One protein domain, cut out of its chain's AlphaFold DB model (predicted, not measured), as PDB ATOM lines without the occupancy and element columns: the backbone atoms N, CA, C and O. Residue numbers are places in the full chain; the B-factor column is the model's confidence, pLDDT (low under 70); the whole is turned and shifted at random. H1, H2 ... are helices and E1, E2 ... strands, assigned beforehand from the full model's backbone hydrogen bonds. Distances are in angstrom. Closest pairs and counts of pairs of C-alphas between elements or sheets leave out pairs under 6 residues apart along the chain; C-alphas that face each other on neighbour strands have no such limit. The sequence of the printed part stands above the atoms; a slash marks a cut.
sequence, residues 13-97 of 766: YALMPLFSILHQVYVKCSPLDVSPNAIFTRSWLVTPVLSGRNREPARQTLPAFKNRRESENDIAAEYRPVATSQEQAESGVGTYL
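AT A GLANCE: This is residues 13 to 97 of the 766 residues of an uncharacterized protein of Saprolegnia parasitica (strain CBS 223.65) (UniProt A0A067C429). A curled sheet of four strands has H2 packed over one face, while H1, H3 and H4 gather toward one end; at the other end residues 35 to 40 of the E2 to E3 loop stick out. The printed part has 85 residues with four named helices and four named strands, in the order E1 E2 E3 H1 E4 H2 H3 H4, mixed in class. The sheet, E1 - E2 - E3 - E4, is antiparallel. The whole is compact, radius of gyration of the C-alphas 13.6 A, spanning 42 by 28 by 19 A.

HOW THE PARTS SIT: E1, residues 13 to 19, and E2, residues 22 to 31, form a hairpin, with N 14 and O 27 within hydrogen-bond range at 2.9 A. E2 bends by 76 degrees at residue 25 and forms a hairpin with E3, residues 43 to 49, with N 28 and O 47 at 2.7 A. E1, E2 and E3 make a meander, each strand the antiparallel neighbour of the one before. H1, residues 52 to 60, is on the sheet at a height of 8.7 A. E4, residues 68 to 71, is antiparallel to E3, with N 44 and O 70 at 2.8 A. H2, residues 72 to 82, is on the opposite face from H1, giving three layers, helices on both faces of a sheet; its closest C-alphas to E1 are Val 82 and Ala 14, 5.3 A apart. H3, residues 86 to 91, is on the sheet, its closest C-alphas to E2 being Ala 89 and Tyr 26, 5.6 A apart. H4, residues 93 to 96, touches H1, closest at the C-alphas of Thr 95 and Gly 52, 6.0 A. Every O i to N i+4 pair is within hydrogen-bond range in H3, 3 of 5 in H1 and 4 of 7 in H2; H4 is too short for one.

IN THESE COORDINATES: E1 begins at C-alpha 13 (-14.142, -27.620, -20.933). From first to last C-alpha, E2 measures 22.6 A, E3 19.2 A and H2 15.1 A. H4 ends at C-alpha 96 (-16.411, -28.050, -37.479).

THE WHOLE: The two C-alphas farthest apart, Asn 37 and Tyr 96, are 43.5 A apart. The printed part has no cut, and the link E2 to E3 is long, with 11 residues. Mean pLDDT of the printed part is 76.0; residue 19 and residues 21 to 23, 33 to 41 and 56 to 66 are under 70.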
ATOM      1  N   TYR A  13     -13.594 -27.136 -19.670       93.44
ATOM      2  CA  TYR A  13     -14.142 -27.620 -20.933       93.44
ATOM      3  C   TYR A  13     -13.035 -28.222 -21.792       93.44
ATOM      4  O   TYR A  13     -11.897 -27.778 -21.704       93.44
ATOM      5  N   ALA A  14     -13.346 -29.221 -22.614       91.31
ATOM      6  CA  ALA A  14     -12.381 -29.909 -23.474       91.31
ATOM      7  C   ALA A  14     -13.013 -30.294 -24.819       91.31
ATOM      8  O   ALA A  14     -14.198 -30.619 -24.851       91.31
ATOM      9  N   LEU A  15     -12.255 -30.259 -25.923       90.00
ATOM     10  CA  LEU A  15     -12.715 -30.744 -27.235       90.00
ATOM     11  C   LEU A  15     -12.294 -32.199 -27.438       90.00
ATOM     12  O   LEU A  15     -11.106 -32.494 -27.525       90.00
ATOM     13  N   MET A  16     -13.268 -33.095 -27.569       86.25
ATOM     14  CA  MET A  16     -13.040 -34.523 -27.753       86.25
ATOM     15  C   MET A  16     -13.289 -34.939 -29.202       86.25
ATOM     16  O   MET A  16     -14.347 -34.621 -29.745       86.25
ATOM     17  N   PRO A  17     -12.394 -35.723 -29.830       75.56
ATOM     18  CA  PRO A  17     -12.601 -36.198 -31.197       75.56
ATOM     19  C   PRO A  17     -13.840 -37.097 -31.316       75.56
ATOM     20  O   PRO A  17     -14.488 -37.119 -32.367       75.56
ATOM     21  N   LEU A  18     -14.197 -37.796 -30.234       76.56
ATOM     22  CA  LEU A  18     -15.385 -38.632 -30.131       76.56
ATOM     23  C   LEU A  18     -15.910 -38.630 -28.688       76.56
ATOM     24  O   LEU A  18     -15.149 -38.865 -27.751       76.56
ATOM     25  N   PHE A  19     -17.211 -38.415 -28.506       69.69
ATOM     26  CA  PHE A  19     -17.898 -38.615 -27.231       69.69
ATOM     27  C   PHE A  19     -19.236 -39.313 -27.478       69.69
ATOM     28  O   PHE A  19     -20.163 -38.731 -28.044       69.69
ATOM     29  N   SER A  20     -19.348 -40.573 -27.047       72.88
ATOM     30  CA  SER A  20     -20.457 -41.452 -27.443       72.88
ATOM     31  C   SER A  20     -20.517 -41.586 -28.978       72.88
ATOM     32  O   SER A  20     -19.532 -42.000 -29.582       72.88
ATOM     33  N   ILE A  21     -21.640 -41.221 -29.598       60.03
ATOM     34  CA  ILE A  21     -21.857 -41.207 -31.053       60.03
ATOM     35  C   ILE A  21     -21.485 -39.872 -31.714       60.03
ATOM     36  O   ILE A  21     -21.502 -39.756 -32.935       60.03
ATOM     37  N   LEU A  22     -21.194 -38.841 -30.919       62.09
ATOM     38  CA  LEU A  22     -20.953 -37.503 -31.433       62.09
ATOM     39  C   LEU A  22     -19.453 -37.309 -31.716       62.09
ATOM     40  O   LEU A  22     -18.601 -37.619 -30.880       62.09
ATOM     41  N   HIS A  23     -19.122 -36.765 -32.886       69.06
ATOM     42  CA  HIS A  23     -17.747 -36.477 -33.303       69.06
ATOM     43  C   HIS A  23     -17.377 -35.017 -33.024       69.06
ATOM     44  O   HIS A  23     -18.212 -34.138 -33.234       69.06
ATOM     45  N   GLN A  24     -16.111 -34.732 -32.693       84.12
ATOM     46  CA  GLN A  24     -15.597 -33.385 -32.361       84.12
ATOM     47  C   GLN A  24     -16.560 -32.634 -31.429       84.12
ATOM     48  O   GLN A  24     -17.285 -31.731 -31.843       84.12
ATOM     49  N   VAL A  25     -16.639 -33.075 -30.180       86.62
ATOM     50  CA  VAL A  25     -17.636 -32.633 -29.200       86.62
ATOM     51  C   VAL A  25     -16.942 -31.947 -28.059       86.62
ATOM     52  O   VAL A  25     -16.009 -32.491 -27.475       86.62
ATOM     53  N   TYR A  26     -17.433 -30.772 -27.700       91.56
ATOM     54  CA  TYR A  26     -17.022 -30.167 -26.451       91.56
ATOM     55  C   TYR A  26     -17.655 -30.905 -25.279       91.56
ATOM     56  O   TYR A  26     -18.834 -31.244 -25.309       91.56
ATOM     57  N   VAL A  27     -16.885 -31.133 -24.226       91.69
ATOM     58  CA  VAL A  27     -17.358 -31.714 -22.973       91.69
ATOM     59  C   VAL A  27     -17.018 -30.781 -21.820       91.69
ATOM     60  O   VAL A  27     -15.966 -30.148 -21.811       91.69
ATOM     61  N   LYS A  28     -17.911 -30.701 -20.839       93.75
ATOM     62  CA  LYS A  28     -17.696 -30.050 -19.550       93.75
ATOM     63  C   LYS A  28     -17.299 -31.116 -18.534       93.75
ATOM     64  O   LYS A  28     -18.071 -32.035 -18.273       93.75
ATOM     65  N   CYS A  29     -16.119 -30.970 -17.952       91.12
ATOM     66  CA  CYS A  29     -15.599 -31.820 -16.891       91.12
ATOM     67  C   CYS A  29     -15.814 -31.105 -15.557       91.12
ATOM     68  O   CYS A  29     -15.225 -30.050 -15.331       91.12
ATOM     69  N   SER A  30     -16.664 -31.643 -14.683       91.06
ATOM     70  CA  SER A  30     -16.954 -31.075 -13.357       91.06
ATOM     71  C   SER A  30     -16.511 -32.045 -12.262       91.06
ATOM     72  O   SER A  30     -16.845 -33.225 -12.361       91.06
ATOM     73  N   PRO A  31     -15.785 -31.612 -11.221       87.31
ATOM     74  CA  PRO A  31     -15.426 -32.511 -10.131       87.31
ATOM     75  C   PRO A  31     -16.690 -32.941  -9.380       87.31
ATOM     76  O   PRO A  31     -17.626 -32.156  -9.217       87.31
ATOM     77  N   LEU A  32     -16.740 -34.200  -8.951       83.69
ATOM     78  CA  LEU A  32     -17.808 -34.697  -8.091       83.69
ATOM     79  C   LEU A  32     -17.400 -34.466  -6.635       83.69
ATOM     80  O   LEU A  32     -16.407 -35.035  -6.179       83.69
ATOM     81  N   ASP A  33     -18.172 -33.659  -5.908       67.81
ATOM     82  CA  ASP A  33     -18.022 -33.517  -4.459       67.81
ATOM     83  C   ASP A  33     -18.422 -34.835  -3.790       67.81
ATOM     84  O   ASP A  33     -19.598 -35.120  -3.553       67.81
ATOM     85  N   VAL A  34     -17.435 -35.688  -3.523       59.84
ATOM     86  CA  VAL A  34     -17.630 -36.900  -2.727       59.84
ATOM     87  C   VAL A  34     -17.265 -36.578  -1.281       59.84
ATOM     88  O   VAL A  34     -16.265 -35.914  -1.016       59.84
ATOM     89  N   SER A  35     -18.105 -37.037  -0.348       54.09
ATOM     90  CA  SER A  35     -17.960 -36.833   1.097       54.09
ATOM     91  C   SER A  35     -16.505 -37.034   1.571       54.09
ATOM     92  O   SER A  35     -15.882 -38.023   1.175       54.09
ATOM     93  N   PRO A  36     -15.969 -36.160   2.450       53.53
ATOM     94  CA  PRO A  36     -14.554 -36.139   2.848       53.53
ATOM     95  C   PRO A  36     -14.031 -37.422   3.525       53.53
ATOM     96  O   PRO A  36     -12.833 -37.533   3.760       53.53
ATOM     97  N   ASN A  37     -14.894 -38.403   3.799       53.41
ATOM     98  CA  ASN A  37     -14.519 -39.692   4.386       53.41
ATOM     99  C   ASN A  37     -14.208 -40.797   3.351       53.41
ATOM    100  O   ASN A  37     -13.828 -41.899   3.742       53.41
ATOM    101  N   ALA A  38     -14.347 -40.542   2.045       54.56
ATOM    102  CA  ALA A  38     -13.957 -41.495   1.003       54.56
ATOM    103  C   ALA A  38     -12.465 -41.331   0.648       54.56
ATOM    104  O   ALA A  38     -12.087 -40.462  -0.131       54.56
ATOM    105  N   ILE A  39     -11.607 -42.184   1.215       52.88
ATOM    106  CA  ILE A  39     -10.136 -42.131   1.067       52.88
ATOM    107  C   ILE A  39      -9.641 -42.557  -0.340       52.88
ATOM    108  O   ILE A  39      -8.443 -42.554  -0.606       52.88
ATOM    109  N   PHE A  40     -10.521 -42.855  -1.299       54.47
ATOM    110  CA  PHE A  40     -10.107 -43.349  -2.618       54.47
ATOM    111  C   PHE A  40     -10.672 -42.515  -3.780       54.47
ATOM    112  O   PHE A  40     -11.877 -42.461  -4.002       54.47
ATOM    113  N   THR A  41      -9.740 -41.916  -4.538       60.56
ATOM    114  CA  THR A  41      -9.851 -41.353  -5.906       60.56
ATOM    115  C   THR A  41     -10.889 -40.245  -6.156       60.56
ATOM    116  O   THR A  41     -12.094 -40.484  -6.211       60.56
ATOM    117  N   ARG A  42     -10.403 -39.020  -6.432       71.62
ATOM    118  CA  ARG A  42     -11.223 -37.923  -6.982       71.62
ATOM    119  C   ARG A  42     -11.851 -38.365  -8.307       71.62
ATOM    120  O   ARG A  42     -11.145 -38.838  -9.196       71.62
ATOM    121  N   SER A  43     -13.168 -38.213  -8.410       81.44
ATOM    122  CA  SER A  43     -13.954 -38.557  -9.597       81.44
ATOM    123  C   SER A  43     -14.501 -37.289 -10.248       81.44
ATOM    124  O   SER A  43     -14.845 -36.330  -9.556       81.44
ATOM    125  N   TRP A  44     -14.624 -37.297 -11.571       87.88
ATOM    126  CA  TRP A  44     -15.147 -36.188 -12.363       87.88
ATOM    127  C   TRP A  44     -16.348 -36.636 -13.184       87.88
ATOM    128  O   TRP A  44     -16.399 -37.759 -13.672       87.88
ATOM    129  N   LEU A  45     -17.320 -35.747 -13.341       88.88
ATOM    130  CA  LEU A  45     -18.459 -35.899 -14.228       88.88
ATOM    131  C   LEU A  45     -18.160 -35.205 -15.557       88.88
ATOM    132  O   LEU A  45     -17.959 -33.990 -15.588       88.88
ATOM    133  N   VAL A  46     -18.175 -35.963 -16.648       89.38
ATOM    134  CA  VAL A  46     -17.987 -35.451 -18.006       89.38
ATOM    135  C   VAL A  46     -19.333 -35.420 -18.720       89.38
ATOM    136  O   VAL A  46     -19.965 -36.461 -18.928       89.38
ATOM    137  N   THR A  47     -19.778 -34.220 -19.088       87.50
ATOM    138  CA  THR A  47     -21.067 -33.969 -19.748       87.50
ATOM    139  C   THR A  47     -20.859 -33.293 -21.104       87.50
ATOM    140  O   THR A  47     -20.116 -32.313 -21.155       87.50
ATOM    141  N   PRO A  48     -21.500 -33.741 -22.195       87.38
ATOM    142  CA  PRO A  48     -21.343 -33.100 -23.498       87.38
ATOM    143  C   PRO A  48     -21.951 -31.691 -23.508       87.38
ATOM    144  O   PRO A  48     -22.993 -31.440 -22.906       87.38
ATOM    145  N   VAL A  49     -21.300 -30.775 -24.219       88.06
ATOM    146  CA  VAL A  49     -21.775 -29.420 -24.508       88.06
ATOM    147  C   VAL A  49     -22.362 -29.420 -25.913       88.06
ATOM    148  O   VAL A  49     -21.669 -29.674 -26.900       88.06
ATOM    149  N   LEU A  50     -23.661 -29.148 -25.999       83.69
ATOM    150  CA  LEU A  50     -24.407 -29.155 -27.255       83.69
ATOM    151  C   LEU A  50     -24.237 -27.813 -27.978       83.69
ATOM    152  O   LEU A  50     -25.021 -26.879 -27.804       83.69
ATOM    153  N   SER A  51     -23.185 -27.706 -28.782       82.00
ATOM    154  CA  SER A  51     -22.826 -26.495 -29.525       82.00
ATOM    155  C   SER A  51     -22.416 -26.802 -30.971       82.00
ATOM    156  O   SER A  51     -22.129 -27.950 -31.319       82.00
ATOM    157  N   GLY A  52     -22.432 -25.776 -31.833       81.56
ATOM    158  CA  GLY A  52     -22.048 -25.888 -33.245       81.56
ATOM    159  C   GLY A  52     -22.845 -26.962 -33.987       81.56
ATOM    160  O   GLY A  52     -24.067 -27.049 -33.833       81.56
ATOM    161  N   ARG A  53     -22.146 -27.840 -34.722       75.38
ATOM    162  CA  ARG A  53     -22.769 -28.910 -35.525       75.38
ATOM    163  C   ARG A  53     -23.543 -29.946 -34.702       75.38
ATOM    164  O   ARG A  53     -24.354 -30.680 -35.251       75.38
ATOM    165  N   ASN A  54     -23.299 -30.016 -33.392       75.31
ATOM    166  CA  ASN A  54     -23.915 -31.009 -32.512       75.31
ATOM    167  C   ASN A  54     -25.283 -30.555 -31.959       75.31
ATOM    168  O   ASN A  54     -25.941 -31.339 -31.276       75.31
ATOM    169  N   ARG A  55     -25.732 -29.315 -32.235       72.94
ATOM    170  CA  ARG A  55     -27.004 -28.769 -31.711       72.94
ATOM    171  C   ARG A  55     -28.240 -29.485 -32.252       72.94
ATOM    172  O   ARG A  55     -29.094 -29.878 -31.462       72.94
ATOM    173  N   GLU A  56     -28.342 -29.655 -33.568       63.34
ATOM    174  CA  GLU A  56     -29.532 -30.260 -34.183       63.34
ATOM    175  C   GLU A  56     -29.625 -31.784 -34.033       63.34
ATOM    176  O   GLU A  56     -30.691 -32.266 -33.642       63.34
ATOM    177  N   PRO A  57     -28.536 -32.562 -34.201       58.34
ATOM    178  CA  PRO A  57     -28.568 -33.997 -33.916       58.34
ATOM    179  C   PRO A  57     -29.061 -34.303 -32.493       58.34
ATOM    180  O   PRO A  57     -29.843 -35.231 -32.287       58.34
ATOM    181  N   ALA A  58     -28.676 -33.475 -31.515       55.97
ATOM    182  CA  ALA A  58     -29.077 -33.630 -30.120       55.97
ATOM    183  C   ALA A  58     -30.531 -33.218 -29.819       55.97
ATOM    184  O   ALA A  58     -31.083 -33.666 -28.817       55.97
ATOM    185  N   ARG A  59     -31.171 -32.397 -30.667       55.69
ATOM    186  CA  ARG A  59     -32.613 -32.097 -30.571       55.69
ATOM    187  C   ARG A  59     -33.474 -33.263 -31.059       55.69
ATOM    188  O   ARG A  59     -34.581 -33.445 -30.564       55.69
ATOM    189  N   GLN A  60     -32.963 -34.044 -32.011       50.81
ATOM    190  CA  GLN A  60     -33.694 -35.137 -32.658       50.81
ATOM    191  C   GLN A  60     -33.521 -36.492 -31.947       50.81
ATOM    192  O   GLN A  60     -34.386 -37.357 -32.063       50.81
ATOM    193  N   THR A  61     -32.451 -36.677 -31.164       51.16
ATOM    194  CA  THR A  61     -32.203 -37.896 -30.374       51.16
ATOM    195  C   THR A  61     -32.472 -37.678 -28.880       51.16
ATOM    196  O   THR A  61     -31.606 -37.242 -28.126       51.16
ATOM    197  N   LEU A  62     -33.677 -38.034 -28.419       48.91
ATOM    198  CA  LEU A  62     -33.960 -38.292 -26.999       48.91
ATOM    199  C   LEU A  62     -33.759 -39.792 -26.713       48.91
ATOM    200  O   LEU A  62     -34.717 -40.564 -26.728       48.91
ATOM    201  N   PRO A  63     -32.513 -40.238 -26.483       48.44
ATOM    202  CA  PRO A  63     -32.272 -40.905 -25.205       48.44
ATOM    203  C   PRO A  63     -30.887 -40.593 -24.609       48.44
ATOM    204  O   PRO A  63     -29.850 -40.837 -25.213       48.44
ATOM    205  N   ALA A  64     -30.909 -40.106 -23.363       49.19
ATOM    206  CA  ALA A  64     -29.840 -40.131 -22.363       49.19
ATOM    207  C   ALA A  64     -28.391 -40.069 -22.890       49.19
ATOM    208  O   ALA A  64     -27.691 -41.085 -22.941       49.19
ATOM    209  N   PHE A  65     -27.888 -38.858 -23.153       54.16
ATOM    210  CA  PHE A  65     -26.446 -38.608 -23.136       54.16
ATOM    211  C   PHE A  65     -25.898 -39.064 -21.776       54.16
ATOM    212  O   PHE A  65     -26.094 -38.402 -20.757       54.16
ATOM    213  N   LYS A  66     -25.288 -40.253 -21.733       60.50
ATOM    214  CA  LYS A  66     -24.737 -40.803 -20.495       60.50
ATOM    215  C   LYS A  66     -23.534 -39.958 -20.106       60.50
ATOM    216  O   LYS A  66     -22.483 -40.042 -20.739       60.50
ATOM    217  N   ASN A  67     -23.701 -39.163 -19.056       74.88
ATOM    218  CA  ASN A  67     -22.581 -38.531 -18.378       74.88
ATOM    219  C   ASN A  67     -21.574 -39.623 -18.000       74.88
ATOM    220  O   ASN A  67     -21.965 -40.657 -17.448       74.88
ATOM    221  N   ARG A  68     -20.291 -39.414 -18.300       76.69
ATOM    222  CA  ARG A  68     -19.240 -40.344 -17.878       76.69
ATOM    223  C   ARG A  68     -18.693 -39.927 -16.523       76.69
ATOM    224  O   ARG A  68     -18.597 -38.736 -16.233       76.69
ATOM    225  N   ARG A  69     -18.376 -40.916 -15.688       81.56
ATOM    226  CA  ARG A  69     -17.555 -40.707 -14.496       81.56
ATOM    227  C   ARG A  69     -16.136 -41.115 -14.847       81.56
ATOM    228  O   ARG A  69     -15.930 -42.276 -15.168       81.56
ATOM    229  N   GLU A  70     -15.214 -40.170 -14.769       83.00
ATOM    230  CA  GLU A  70     -13.800 -40.369 -15.092       83.00
ATOM    231  C   GLU A  70     -12.948 -40.173 -13.833       83.00
ATOM    232  O   GLU A  70     -13.320 -39.403 -12.935       83.00
ATOM    233  N   SER A  71     -11.815 -40.872 -13.735       83.31
ATOM    234  CA  SER A  71     -10.874 -40.665 -12.630       83.31
ATOM    235  C   SER A  71     -10.032 -39.402 -12.850       83.31
ATOM    236  O   SER A  71      -9.890 -38.916 -13.971       83.31
ATOM    237  N   GLU A  72      -9.427 -38.856 -11.791       82.69
ATOM    238  CA  GLU A  72      -8.473 -37.735 -11.908       82.69
ATOM    239  C   GLU A  72      -7.336 -38.021 -12.908       82.69
ATOM    240  O   GLU A  72      -6.893 -37.109 -13.606       82.69
ATOM    241  N   ASN A  73      -6.886 -39.277 -13.003       80.31
ATOM    242  CA  ASN A  73      -5.827 -39.668 -13.933       80.31
ATOM    243  C   ASN A  73      -6.311 -39.611 -15.389       80.31
ATOM    244  O   ASN A  73      -5.595 -39.077 -16.234       80.31
ATOM    245  N   ASP A  74      -7.534 -40.076 -15.665       81.62
ATOM    246  CA  ASP A  74      -8.142 -40.017 -17.006       81.62
ATOM    247  C   ASP A  74      -8.371 -38.558 -17.424       81.62
ATOM    248  O   ASP A  74      -8.016 -38.136 -18.523       81.62
ATOM    249  N   ILE A  75      -8.853 -37.730 -16.494       83.69
ATOM    250  CA  ILE A  75      -9.015 -36.283 -16.677       83.69
ATOM    251  C   ILE A  75      -7.685 -35.597 -17.000       83.69
ATOM    252  O   ILE A  75      -7.626 -34.752 -17.898       83.69
ATOM    253  N   ALA A  76      -6.615 -35.953 -16.288       78.75
ATOM    254  CA  ALA A  76      -5.290 -35.388 -16.507       78.75
ATOM    255  C   ALA A  76      -4.663 -35.830 -17.840       78.75
ATOM    256  O   ALA A  76      -3.997 -35.014 -18.479       78.75
ATOM    257  N   ALA A  77      -4.876 -37.080 -18.253       81.31
ATOM    258  CA  ALA A  77      -4.264 -37.656 -19.448       81.31
ATOM    259  C   ALA A  77      -5.037 -37.353 -20.741       81.31
ATOM    260  O   ALA A  77      -4.416 -37.064 -21.760       81.31
ATOM    261  N   GLU A  78      -6.369 -37.408 -20.715       82.25
ATOM    262  CA  GLU A  78      -7.206 -37.355 -21.921       82.25
ATOM    263  C   GLU A  78      -7.845 -35.975 -22.140       82.25
ATOM    264  O   GLU A  78      -7.879 -35.481 -23.264       82.25
ATOM    265  N   TYR A  79      -8.293 -35.306 -21.072       85.75
ATOM    266  CA  TYR A  79      -9.119 -34.096 -21.188       85.75
ATOM    267  C   TYR A  79      -8.332 -32.795 -20.992       85.75
ATOM    268  O   TYR A  79      -8.548 -31.823 -21.717       85.75
ATOM    269  N   ARG A  80      -7.398 -32.746 -20.031       84.19
ATOM    270  CA  ARG A  80      -6.578 -31.544 -19.783       84.19
ATOM    271  C   ARG A  80      -5.703 -31.114 -20.969       84.19
ATOM    272  O   ARG A  80      -5.592 -29.902 -21.159       84.19
ATOM    273  N   PRO A  81      -5.110 -32.014 -21.783       86.69
ATOM    274  CA  PRO A  81      -4.307 -31.597 -22.937       86.69
ATOM    275  C   PRO A  81      -5.098 -30.832 -24.005       86.69
ATOM    276  O   PRO A  81      -4.515 -30.063 -24.764       86.69
ATOM    277  N   VAL A  82      -6.416 -31.027 -24.050       85.56
ATOM    278  CA  VAL A  82      -7.337 -30.412 -25.018       85.56
ATOM    279  C   VAL A  82      -8.328 -29.456 -24.343       85.56
ATOM    280  O   VAL A  82      -9.410 -29.187 -24.871       85.56
ATOM    281  N   ALA A  83      -7.962 -28.943 -23.162       88.88
ATOM    282  CA  ALA A  83      -8.783 -28.002 -22.418       88.88
ATOM    283  C   ALA A  83      -8.962 -26.676 -23.177       88.88
ATOM    284  O   ALA A  83      -8.044 -26.156 -23.812       88.88
ATOM    285  N   THR A  84     -10.160 -26.114 -23.085       86.94
ATOM    286  CA  THR A  84     -10.588 -24.897 -23.771       86.94
ATOM    287  C   THR A  84     -11.395 -23.997 -22.828       86.94
ATOM    288  O   THR A  84     -11.741 -24.399 -21.713       86.94
ATOM    289  N   SER A  85     -11.687 -22.768 -23.258       88.00
ATOM    290  CA  SER A  85     -12.546 -21.860 -22.501       88.00
ATOM    291  C   SER A  85     -14.024 -22.243 -22.645       88.00
ATOM    292  O   SER A  85     -14.424 -22.909 -23.606       88.00
ATOM    293  N   GLN A  86     -14.847 -21.818 -21.685       89.94
ATOM    294  CA  GLN A  86     -16.293 -22.035 -21.732       89.94
ATOM    295  C   GLN A  86     -16.906 -21.382 -22.975       89.94
ATOM    296  O   GLN A  86     -17.698 -22.010 -23.669       89.94
ATOM    297  N   GLU A  87     -16.485 -20.163 -23.302       83.50
ATOM    298  CA  GLU A  87     -16.996 -19.398 -24.441       83.50
ATOM    299  C   GLU A  87     -16.669 -20.096 -25.769       83.50
ATOM    300  O   GLU A  87     -17.512 -20.197 -26.663       83.50
ATOM    301  N   GLN A  88     -15.458 -20.650 -25.891       83.44
ATOM    302  CA  GLN A  88     -15.069 -21.431 -27.060       83.44
ATOM    303  C   GLN A  88     -15.882 -22.736 -27.158       83.44
ATOM    304  O   GLN A  88     -16.323 -23.097 -28.253       83.44
ATOM    305  N   ALA A  89     -16.128 -23.421 -26.040       86.81
ATOM    306  CA  ALA A  89     -16.960 -24.621 -26.012       86.81
ATOM    307  C   ALA A  89     -18.424 -24.326 -26.379       86.81
ATOM    308  O   ALA A  89     -19.019 -25.053 -27.173       86.81
ATOM    309  N   GLU A  90     -18.997 -23.240 -25.864       84.56
ATOM    310  CA  GLU A  90     -20.374 -22.810 -26.135       84.56
ATOM    311  C   GLU A  90     -20.567 -22.316 -27.573       84.56
ATOM    312  O   GLU A  90     -21.624 -22.555 -28.167       84.56
ATOM    313  N   SER A  91     -19.526 -21.720 -28.168       80.19
ATOM    314  CA  SER A  91     -19.530 -21.355 -29.589       80.19
ATOM    315  C   SER A  91     -19.630 -22.577 -30.508       80.19
ATOM    316  O   SER A  91     -20.179 -22.488 -31.599       80.19
ATOM    317  N   GLY A  92     -19.113 -23.740 -30.089       81.75
ATOM    318  CA  GLY A  92     -19.104 -24.950 -30.917       81.75
ATOM    319  C   GLY A  92     -18.141 -24.899 -32.103       81.75
ATOM    320  O   GLY A  92     -18.166 -25.777 -32.961       81.75
ATOM    321  N   VAL A  93     -17.253 -23.909 -32.133       80.06
ATOM    322  CA  VAL A  93     -16.314 -23.641 -33.228       80.06
ATOM    323  C   VAL A  93     -15.462 -24.861 -33.616       80.06
ATOM    324  O   VAL A  93     -15.370 -25.217 -34.786       80.06
ATOM    325  N   GLY A  94     -14.911 -25.572 -32.630       79.44
ATOM    326  CA  GLY A  94     -14.046 -26.738 -32.834       79.44
ATOM    327  C   GLY A  94     -14.795 -27.975 -33.319       79.44
ATOM    328  O   GLY A  94     -14.172 -28.917 -33.799       79.44
ATOM    329  N   THR A  95     -16.130 -27.961 -33.265       83.25
ATOM    330  CA  THR A  95     -16.934 -29.069 -33.781       83.25
ATOM    331  C   THR A  95     -16.848 -29.159 -35.308       83.25
ATOM    332  O   THR A  95     -16.961 -30.245 -35.855       83.25
ATOM    333  N   TYR A  96     -16.546 -28.066 -36.015       75.50
ATOM    334  CA  TYR A  96     -16.411 -28.050 -37.479       75.50
ATOM    335  C   TYR A  96     -15.026 -28.490 -37.977       75.50
ATOM    336  O   TYR A  96     -14.812 -28.577 -39.186       75.50
ATOM    337  N   LEU A  97     -14.076 -28.769 -37.079       70.12
ATOM    338  CA  LEU A  97     -12.718 -29.143 -37.463       70.12
ATOM    339  C   LEU A  97     -12.717 -30.458 -38.260       70.12
ATOM    340  O   LEU A  97     -13.244 -31.480 -37.811       70.12
TER     341      LEU A  97